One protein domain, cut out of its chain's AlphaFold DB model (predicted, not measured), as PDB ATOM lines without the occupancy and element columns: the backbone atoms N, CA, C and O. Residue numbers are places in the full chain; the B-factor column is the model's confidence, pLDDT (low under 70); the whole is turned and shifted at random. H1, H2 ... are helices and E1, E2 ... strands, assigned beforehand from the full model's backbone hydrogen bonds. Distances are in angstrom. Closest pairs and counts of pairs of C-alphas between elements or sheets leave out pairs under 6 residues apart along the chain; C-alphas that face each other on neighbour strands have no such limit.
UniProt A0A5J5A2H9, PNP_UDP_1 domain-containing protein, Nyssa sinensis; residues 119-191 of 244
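Overview. This is residues 119 to 191 of the 244 residues of the protein "PNP_UDP_1 domain-containing protein" of Nyssa sinensis (UniProt A0A5J5A2H9). With little regular structure, this is a long rod of mostly loops, with a small three-stranded sheet in its middle stretch; residues 153 to 167 loop out toward one end, and residues 172 to 191 run to the other and fold back, with 175 to 176 pairing antiparallel with 187 to 188. The 73 printed residues hold E1, E2, H1, E3 along the chain, a mixed class with 14 residues in named elements; the sheet, E1 - E3 - E2, is antiparallel. The whole is loose, radius of gyration of the C-alphas 16.2 A, spanning 55 by 24 by 16 A.

Arrangement. Inner strand E3, residues 168 to 171, is antiparallel to edge strands E1, residues 121 to 123, at 155 degrees (N 122 to O 170, 2.8 A), and E2, residues 146 to 148, at 164 degrees (N 147 to O 169, 2.9 A). H1, residues 149 to 152, joined to E2 by a tight link, is only just not on the sheet, with 4 pairs of C-alphas within 10 A; it is too short for an O i to N i+4 pair, and its one O i to N i+3 pair is within hydrogen-bond range.

Along the chain. E1 begins at C-alpha 121 (-7.178, -148.160, 53.514); E3, 10.2 A long, ends at C-alpha 171 (-11.456, -149.461, 53.807).

Size, cuts and confidence. The C-alphas farthest apart, of Lys 158 and Asp 180, are 55.7 A apart. The printed part has no cut; the links E1 to E2 and H1 to E3 are long. The model's pLDDT is under 70 at residues 125 to 139, 156 to 160, 178 to 179 and 181.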
ATOM      1  N   ALA A 119      -6.561-153.394  49.143       75.00
ATOM      2  CA  ALA A 119      -5.293-152.661  49.064       75.00
ATOM      3  C   ALA A 119      -5.373-151.194  49.520       75.00
ATOM      4  O   ALA A 119      -4.344-150.612  49.857       75.00
ATOM      5  N   LEU A 120      -6.568-150.596  49.534       79.25
ATOM      6  CA  LEU A 120      -6.750-149.190  49.884       79.25
ATOM      7  C   LEU A 120      -7.437-149.064  51.241       79.25
ATOM      8  O   LEU A 120      -8.592-149.447  51.430       79.25
ATOM      9  N   CYS A 121      -6.701-148.498  52.186       81.25
ATOM     10  CA  CYS A 121      -7.178-148.160  53.514       81.25
ATOM     11  C   CYS A 121      -6.809-146.704  53.785       81.25
ATOM     12  O   CYS A 121      -5.648-146.323  53.635       81.25
ATOM     13  N   ASN A 122      -7.780-145.896  54.191       79.25
ATOM     14  CA  ASN A 122      -7.554-144.519  54.588       79.25
ATOM     15  C   ASN A 122      -7.481-144.416  56.107       79.25
ATOM     16  O   ASN A 122      -8.353-144.909  56.827       79.25
ATOM     17  N   TRP A 123      -6.434-143.755  56.585       81.25
ATOM     18  CA  TRP A 123      -6.285-143.438  57.994       81.25
ATOM     19  C   TRP A 123      -7.045-142.156  58.290       81.25
ATOM     20  O   TRP A 123      -6.788-141.120  57.675       81.25
ATOM     21  N   GLN A 124      -7.969-142.202  59.241       74.62
ATOM     22  CA  GLN A 124      -8.744-141.022  59.573       74.62
ATOM     23  C   GLN A 124      -7.849-139.954  60.217       74.62
ATOM     24  O   GLN A 124      -7.250-140.166  61.275       74.62
ATOM     25  N   THR A 125      -7.756-138.788  59.582       67.38
ATOM     26  CA  THR A 125      -7.101-137.611  60.154       67.38
ATOM     27  C   THR A 125      -8.084-136.909  61.095       67.38
ATOM     28  O   THR A 125      -9.241-136.743  60.741       67.38
ATOM     29  N   TYR A 126      -7.633-136.590  62.318       58.88
ATOM     30  CA  TYR A 126      -8.325-135.855  63.399       58.88
ATOM     31  C   TYR A 126      -9.851-135.641  63.282       58.88
ATOM     32  O   TYR A 126     -10.301-134.818  62.491       58.88
ATOM     33  N   GLY A 127     -10.614-136.236  64.207       55.38
ATOM     34  CA  GLY A 127     -12.005-135.851  64.478       55.38
ATOM     35  C   GLY A 127     -13.025-136.957  64.221       55.38
ATOM     36  O   GLY A 127     -13.330-137.256  63.070       55.38
ATOM     37  N   ASP A 128     -13.531-137.483  65.340       61.44
ATOM     38  CA  ASP A 128     -14.798-138.181  65.604       61.44
ATOM     39  C   ASP A 128     -15.208-139.350  64.700       61.44
ATOM     40  O   ASP A 128     -14.547-139.680  63.735       61.44
ATOM     41  N   GLY A 129     -16.195-140.128  65.139       57.59
ATOM     42  CA  GLY A 129     -16.471-141.476  64.641       57.59
ATOM     43  C   GLY A 129     -16.937-141.568  63.175       57.59
ATOM     44  O   GLY A 129     -16.607-140.740  62.330       57.59
ATOM     45  N   PRO A 130     -17.726-142.598  62.830       57.91
ATOM     46  CA  PRO A 130     -18.193-142.816  61.465       57.91
ATOM     47  C   PRO A 130     -18.758-141.562  60.788       57.91
ATOM     48  O   PRO A 130     -18.534-141.355  59.608       57.91
ATOM     49  N   GLU A 131     -19.420-140.669  61.506       59.34
ATOM     50  CA  GLU A 131     -20.151-139.571  60.872       59.34
ATOM     51  C   GLU A 131     -19.281-138.423  60.328       59.34
ATOM     52  O   GLU A 131     -19.764-137.648  59.510       59.34
ATOM     53  N   THR A 132     -18.004-138.324  60.714       57.53
ATOM     54  CA  THR A 132     -17.124-137.180  60.384       57.53
ATOM     55  C   THR A 132     -15.955-137.529  59.465       57.53
ATOM     56  O   THR A 132     -15.048-136.717  59.280       57.53
ATOM     57  N   SER A 133     -15.961-138.726  58.866       56.81
ATOM     58  CA  SER A 133     -14.971-139.112  57.852       56.81
ATOM     59  C   SER A 133     -14.897-138.053  56.735       56.81
ATOM     60  O   SER A 133     -15.951-137.556  56.328       56.81
ATOM     61  N   PRO A 134     -13.699-137.707  56.220       54.56
ATOM     62  CA  PRO A 134     -13.531-136.747  55.131       54.56
ATOM     63  C   PRO A 134     -14.090-137.312  53.813       54.56
ATOM     64  O   PRO A 134     -13.366-137.780  52.940       54.56
ATOM     65  N   GLU A 135     -15.412-137.300  53.677       57.44
ATOM     66  CA  GLU A 135     -16.144-137.716  52.489       57.44
ATOM     67  C   GLU A 135     -16.465-136.493  51.634       57.44
ATOM     68  O   GLU A 135     -17.374-135.728  51.942       57.44
ATOM     69  N   VAL A 136     -15.732-136.309  50.536       54.59
ATOM     70  CA  VAL A 136     -16.139-135.342  49.500       54.59
ATOM     71  C   VAL A 136     -16.858-136.048  48.341       54.59
ATOM     72  O   VAL A 136     -17.750-135.455  47.743       54.59
ATOM     73  N   ASN A 137     -16.556-137.328  48.068       61.22
ATOM     74  CA  ASN A 137     -16.990-138.007  46.833       61.22
ATOM     75  C   ASN A 137     -17.725-139.355  47.014       61.22
ATOM     76  O   ASN A 137     -18.165-139.932  46.019       61.22
ATOM     77  N   GLY A 138     -17.910-139.843  48.249       64.38
ATOM     78  CA  GLY A 138     -18.577-141.132  48.512       64.38
ATOM     79  C   GLY A 138     -17.711-142.370  48.242       64.38
ATOM     80  O   GLY A 138     -18.240-143.469  48.099       64.38
ATOM     81  N   ASP A 139     -16.389-142.200  48.195       67.88
ATOM     82  CA  ASP A 139     -15.428-143.237  47.789       67.88
ATOM     83  C   ASP A 139     -15.173-144.309  48.869       67.88
ATOM     84  O   ASP A 139     -14.459-145.276  48.621       67.88
ATOM     85  N   TYR A 140     -15.729-144.159  50.076       70.38
ATOM     86  CA  TYR A 140     -15.539-145.081  51.201       70.38
ATOM     87  C   TYR A 140     -16.797-145.900  51.473       70.38
ATOM     88  O   TYR A 140     -17.915-145.387  51.465       70.38
ATOM     89  N   THR A 141     -16.626-147.185  51.791       70.75
ATOM     90  CA  THR A 141     -17.751-148.027  52.211       70.75
ATOM     91  C   THR A 141     -17.919-148.003  53.725       70.75
ATOM     92  O   THR A 141     -16.965-148.173  54.479       70.75
ATOM     93  N   ARG A 142     -19.164-147.850  54.189       72.06
ATOM     94  CA  ARG A 142     -19.527-148.004  55.612       72.06
ATOM     95  C   ARG A 142     -19.885-149.434  55.994       72.06
ATOM     96  O   ARG A 142     -20.094-149.732  57.164       72.06
ATOM     97  N   ARG A 143     -19.978-150.326  55.004       71.75
ATOM     98  CA  ARG A 143     -20.419-151.711  55.198       71.75
ATOM     99  C   ARG A 143     -19.302-152.622  55.706       71.75
ATOM    100  O   ARG A 143     -19.587-153.576  56.423       71.75
ATOM    101  N   TYR A 144     -18.059-152.357  55.311       75.56
ATOM    102  CA  TYR A 144     -16.909-153.219  55.577       75.56
ATOM    103  C   TYR A 144     -15.669-152.390  55.913       75.56
ATOM    104  O   TYR A 144     -15.514-151.284  55.411       75.56
ATOM    105  N   GLY A 145     -14.764-152.951  56.721       78.06
ATOM    106  CA  GLY A 145     -13.415-152.406  56.906       78.06
ATOM    107  C   GLY A 145     -13.316-151.114  57.721       78.06
ATOM    108  O   GLY A 145     -12.334-150.395  57.570       78.06
ATOM    109  N   TYR A 146     -14.295-150.829  58.585       82.75
ATOM    110  CA  TYR A 146     -14.088-149.916  59.710       82.75
ATOM    111  C   TYR A 146     -13.295-150.639  60.800       82.75
ATOM    112  O   TYR A 146     -13.740-151.674  61.300       82.75
ATOM    113  N   MET A 147     -12.134-150.101  61.164       85.12
ATOM    114  CA  MET A 147     -11.311-150.614  62.255       85.12
ATOM    115  C   MET A 147     -10.952-149.476  63.204       85.12
ATOM    116  O   MET A 147     -10.198-148.579  62.834       85.12
ATOM    117  N   LYS A 148     -11.454-149.537  64.441       85.94
ATOM    118  CA  LYS A 148     -11.017-148.669  65.537       85.94
ATOM    119  C   LYS A 148      -9.935-149.382  66.336       85.94
ATOM    120  O   LYS A 148     -10.210-150.373  67.007       85.94
ATOM    121  N   PHE A 149      -8.699-148.886  66.292       86.56
ATOM    122  CA  PHE A 149      -7.579-149.554  66.968       86.56
ATOM    123  C   PHE A 149      -7.748-149.624  68.488       86.56
ATOM    124  O   PHE A 149      -7.225-150.538  69.124       86.56
ATOM    125  N   ALA A 150      -8.478-148.674  69.075       84.50
ATOM    126  CA  ALA A 150      -8.796-148.663  70.498       84.50
ATOM    127  C   ALA A 150      -9.460-149.967  70.969       84.50
ATOM    128  O   ALA A 150      -9.073-150.491  72.012       84.50
ATOM    129  N   ASP A 151     -10.352-150.542  70.158       86.12
ATOM    130  CA  ASP A 151     -11.138-151.738  70.494       86.12
ATOM    131  C   ASP A 151     -10.272-153.000  70.653       86.12
ATOM    132  O   ASP A 151     -10.674-153.966  71.300       86.12
ATOM    133  N   TYR A 152      -9.055-152.982  70.102       84.31
ATOM    134  CA  TYR A 152      -8.090-154.081  70.183       84.31
ATOM    135  C   TYR A 152      -7.022-153.856  71.264       84.31
ATOM    136  O   TYR A 152      -6.080-154.641  71.387       84.31
ATOM    137  N   THR A 153      -7.140-152.788  72.059       80.62
ATOM    138  CA  THR A 153      -6.176-152.475  73.118       80.62
ATOM    139  C   THR A 153      -6.342-153.435  74.293       80.62
ATOM    140  O   THR A 153      -7.310-153.371  75.047       80.62
ATOM    141  N   THR A 154      -5.354-154.300  74.511       77.00
ATOM    142  CA  THR A 154      -5.270-155.139  75.715       77.00
ATOM    143  C   THR A 154      -4.520-154.403  76.831       77.00
ATOM    144  O   THR A 154      -3.501-153.774  76.560       77.00
ATOM    145  N   ASN A 155      -4.957-154.528  78.090       71.88
ATOM    146  CA  ASN A 155      -4.314-153.929  79.278       71.88
ATOM    147  C   ASN A 155      -4.330-152.386  79.356       71.88
ATOM    148  O   ASN A 155      -3.345-151.766  79.763       71.88
ATOM    149  N   ALA A 156      -5.467-151.750  79.060       68.25
ATOM    150  CA  ALA A 156      -5.670-150.317  79.298       68.25
ATOM    151  C   ALA A 156      -5.892-150.002  80.796       68.25
ATOM    152  O   ALA A 156      -6.967-149.599  81.220       68.25
ATOM    153  N   THR A 157      -4.873-150.193  81.636       66.62
ATOM    154  CA  THR A 157      -4.979-149.976  83.096       66.62
ATOM    155  C   THR A 157      -4.787-148.518  83.528       66.62
ATOM    156  O   THR A 157      -5.055-148.182  84.678       66.62
ATOM    157  N   LYS A 158      -4.323-147.635  82.629       66.81
ATOM    158  CA  LYS A 158      -3.955-146.236  82.938       66.81
ATOM    159  C   LYS A 158      -4.850-145.165  82.303       66.81
ATOM    160  O   LYS A 158      -4.569-143.984  82.480       66.81
ATOM    161  N   CYS A 159      -5.891-145.531  81.557       64.12
ATOM    162  CA  CYS A 159      -6.759-144.563  80.879       64.12
ATOM    163  C   CYS A 159      -8.227-144.967  80.979       64.12
ATOM    164  O   CYS A 159      -8.588-146.096  80.671       64.12
ATOM    165  N   SER A 160      -9.074-144.020  81.381       64.50
ATOM    166  CA  SER A 160     -10.519-144.211  81.512       64.50
ATOM    167  C   SER A 160     -11.250-144.228  80.168       64.50
ATOM    168  O   SER A 160     -12.279-144.891  80.058       64.50
ATOM    169  N   SER A 161     -10.734-143.545  79.135       70.69
ATOM    170  CA  SER A 161     -11.421-143.447  77.837       70.69
ATOM    171  C   SER A 161     -11.322-144.710  76.978       70.69
ATOM    172  O   SER A 161     -12.047-144.802  75.994       70.69
ATOM    173  N   HIS A 162     -10.449-145.666  77.334       70.12
ATOM    174  CA  HIS A 162     -10.131-146.855  76.527       70.12
ATOM    175  C   HIS A 162      -9.759-146.535  75.063       70.12
ATOM    176  O   HIS A 162      -9.793-147.423  74.222       70.12
ATOM    177  N   ASP A 163      -9.388-145.283  74.764       78.00
ATOM    178  CA  ASP A 163      -9.041-144.805  73.423       78.00
ATOM    179  C   ASP A 163      -7.518-144.711  73.231       78.00
ATOM    180  O   ASP A 163      -6.762-144.701  74.209       78.00
ATOM    181  N   ASN A 164      -7.047-144.636  71.982       78.62
ATOM    182  CA  ASN A 164      -5.617-144.535  71.681       78.62
ATOM    183  C   ASN A 164      -5.299-143.601  70.497       78.62
ATOM    184  O   ASN A 164      -6.162-143.209  69.717       78.62
ATOM    185  N   LEU A 165      -4.018-143.242  70.357       80.88
ATOM    186  CA  LEU A 165      -3.543-142.328  69.309       80.88
ATOM    187  C   LEU A 165      -3.517-142.952  67.902       80.88
ATOM    188  O   LEU A 165      -3.247-142.241  66.936       80.88
ATOM    189  N   LEU A 166      -3.773-144.260  67.771       82.31
ATOM    190  CA  LEU A 166      -3.815-144.940  66.475       82.31
ATOM    191  C   LEU A 166      -5.141-144.688  65.733       82.31
ATOM    192  O   LEU A 166      -5.210-144.927  64.536       82.31
ATOM    193  N   ASN A 167      -6.165-144.134  66.386       82.75
ATOM    194  CA  ASN A 167      -7.399-143.686  65.726       82.75
ATOM    195  C   ASN A 167      -8.102-144.823  64.932       82.75
ATOM    196  O   ASN A 167      -8.076-145.988  65.343       82.75
ATOM    197  N   ASN A 168      -8.772-144.480  63.828       83.25
ATOM    198  CA  ASN A 168      -9.555-145.383  62.993       83.25
ATOM    199  C   ASN A 168      -8.974-145.504  61.578       83.25
ATOM    200  O   ASN A 168      -8.466-144.535  61.009       83.25
ATOM    201  N   VAL A 169      -9.160-146.675  60.977       84.81
ATOM    202  CA  VAL A 169      -8.907-146.935  59.558       84.81
ATOM    203  C   VAL A 169     -10.204-147.319  58.859       84.81
ATOM    204  O   VAL A 169     -11.032-148.051  59.406       84.81
ATOM    205  N   TRP A 170     -10.352-146.821  57.636       80.94
ATOM    206  CA  TRP A 170     -11.483-147.069  56.754       80.94
ATOM    207  C   TRP A 170     -11.015-147.755  55.481       80.94
ATOM    208  O   TRP A 170     -10.103-147.276  54.810       80.94
ATOM    209  N   TYR A 171     -11.665-148.852  55.112       82.50
ATOM    210  CA  TYR A 171     -11.456-149.461  53.807       82.50
ATOM    211  C   TYR A 171     -12.053-148.593  52.691       82.50
ATOM    212  O   TYR A 171     -13.206-148.155  52.761       82.50
ATOM    213  N   GLN A 172     -11.263-148.384  51.642       79.75
ATOM    214  CA  GLN A 172     -11.675-147.718  50.417       79.75
ATOM    215  C   GLN A 172     -11.817-148.763  49.308       79.75
ATOM    216  O   GLN A 172     -10.823-149.382  48.923       79.75
ATOM    217  N   PRO A 173     -13.028-148.995  48.786       77.75
ATOM    218  CA  PRO A 173     -13.193-149.809  47.596       77.75
ATOM    219  C   PRO A 173     -12.408-149.229  46.421       77.75
ATOM    220  O   PRO A 173     -12.499-148.039  46.131       77.75
ATOM    221  N   GLU A 174     -11.656-150.079  45.728       76.56
ATOM    222  CA  GLU A 174     -10.988-149.657  44.501       76.56
ATOM    223  C   GLU A 174     -12.014-149.410  43.391       76.56
ATOM    224  O   GLU A 174     -13.084-150.032  43.345       76.56
ATOM    225  N   GLU A 175     -11.680-148.476  42.509       77.56
ATOM    226  CA  GLU A 175     -12.458-148.175  41.318       77.56
ATOM    227  C   GLU A 175     -12.090-149.149  40.200       77.56
ATOM    228  O   GLU A 175     -10.928-149.280  39.812       77.56
ATOM    229  N   VAL A 176     -13.099-149.826  39.662       79.00
ATOM    230  CA  VAL A 176     -12.963-150.699  38.500       79.00
ATOM    231  C   VAL A 176     -13.851-150.214  37.367       79.00
ATOM    232  O   VAL A 176     -14.957-149.718  37.581       79.00
ATOM    233  N   PHE A 177     -13.362-150.411  36.146       80.06
ATOM    234  CA  PHE A 177     -14.072-150.113  34.908       80.06
ATOM    235  C   PHE A 177     -14.303-151.436  34.167       80.06
ATOM    236  O   PHE A 177     -13.397-151.922  33.482       80.06
ATOM    237  N   PRO A 178     -15.458-152.091  34.374       67.69
ATOM    238  CA  PRO A 178     -15.716-153.397  33.790       67.69
ATOM    239  C   PRO A 178     -15.864-153.320  32.271       67.69
ATOM    240  O   PRO A 178     -16.472-152.404  31.726       67.69
ATOM    241  N   ILE A 179     -15.332-154.336  31.589       63.69
ATOM    242  CA  ILE A 179     -15.374-154.452  30.123       63.69
ATOM    243  C   ILE A 179     -16.812-154.690  29.626       63.69
ATOM    244  O   ILE A 179     -17.153-154.310  28.510       63.69
ATOM    245  N   ASP A 180     -17.648-155.324  30.447       70.56
ATOM    246  CA  ASP A 180     -19.050-155.653  30.182       70.56
ATOM    247  C   ASP A 180     -20.048-154.610  30.725       70.56
ATOM    248  O   ASP A 180     -21.259-154.810  30.619       70.56
ATOM    249  N   GLY A 181     -19.556-153.495  31.280       69.31
ATOM    250  CA  GLY A 181     -20.371-152.375  31.753       69.31
ATOM    251  C   GLY A 181     -20.515-151.243  30.736       69.31
ATOM    252  O   GLY A 181     -20.020-151.307  29.609       69.31
ATOM    253  N   THR A 182     -21.187-150.166  31.147       78.00
ATOM    254  CA  THR A 182     -21.145-148.901  30.410       78.00
ATOM    255  C   THR A 182     -19.707-148.367  30.442       78.00
ATOM    256  O   THR A 182     -19.155-148.196  31.532       78.00
ATOM    257  N   PRO A 183     -19.071-148.099  29.287       78.94
ATOM    258  CA  PRO A 183     -17.745-147.490  29.263       78.94
ATOM    259  C   PRO A 183     -17.720-146.178  30.054       78.94
ATOM    260  O   PRO A 183     -18.690-145.423  30.014       78.94
ATOM    261  N   GLU A 184     -16.606-145.901  30.736       79.62
ATOM    262  CA  GLU A 184     -16.401-144.697  31.564       79.62
ATOM    263  C   GLU A 184     -17.337-144.569  32.786       79.62
ATOM    264  O   GLU A 184     -17.310-143.551  33.480       79.62
ATOM    265  N   GLU A 185     -18.136-145.592  33.113       80.62
ATOM    266  CA  GLU A 185     -18.854-145.649  34.390       80.62
ATOM    267  C   GLU A 185     -18.027-146.390  35.443       80.62
ATOM    268  O   GLU A 185     -17.730-147.582  35.317       80.62
ATOM    269  N   ARG A 186     -17.673-145.671  36.514       77.00
ATOM    270  CA  ARG A 186     -16.945-146.234  37.654       77.00
ATOM    271  C   ARG A 186     -17.813-147.228  38.425       77.00
ATOM    272  O   ARG A 186     -18.991-146.972  38.685       77.00
ATOM    273  N   GLN A 187     -17.209-148.327  38.861       78.19
ATOM    274  CA  GLN A 187     -17.823-149.279  39.784       78.19
ATOM    275  C   GLN A 187     -16.874-149.601  40.936       78.19
ATOM    276  O   GLN A 187     -15.660-149.464  40.815       78.19
ATOM    277  N   HIS A 188     -17.432-150.071  42.049       78.25
ATOM    278  CA  HIS A 188     -16.662-150.563  43.186       78.25
ATOM    279  C   HIS A 188     -16.855-152.068  43.320       78.25
ATOM    280  O   HIS A 188     -17.978-152.546  43.497       78.25
ATOM    281  N   ALA A 189     -15.756-152.818  43.274       74.69
ATOM    282  CA  ALA A 189     -15.771-154.264  43.438       74.69
ATOM    283  C   ALA A 189     -14.953-154.660  44.668       74.69
ATOM    284  O   ALA A 189     -13.751-154.418  44.742       74.69
ATOM    285  N   PHE A 190     -15.619-155.289  45.639       77.81
ATOM    286  CA  PHE A 190     -14.936-155.874  46.790       77.81
ATOM    287  C   PHE A 190     -14.520-157.314  46.494       77.81
ATOM    288  O   PHE A 190     -13.353-157.649  46.648       77.81
ATOM    289  N   TRP A 191     -15.462-158.148  46.039       79.69
ATOM    290  CA  TRP A 191     -15.238-159.557  45.723       79.69
ATOM    291  C   TRP A 191     -15.102-159.782  44.219       79.69
ATOM    292  O   TRP A 191     -16.006-159.456  43.453       79.69
TER     293      TRP A 191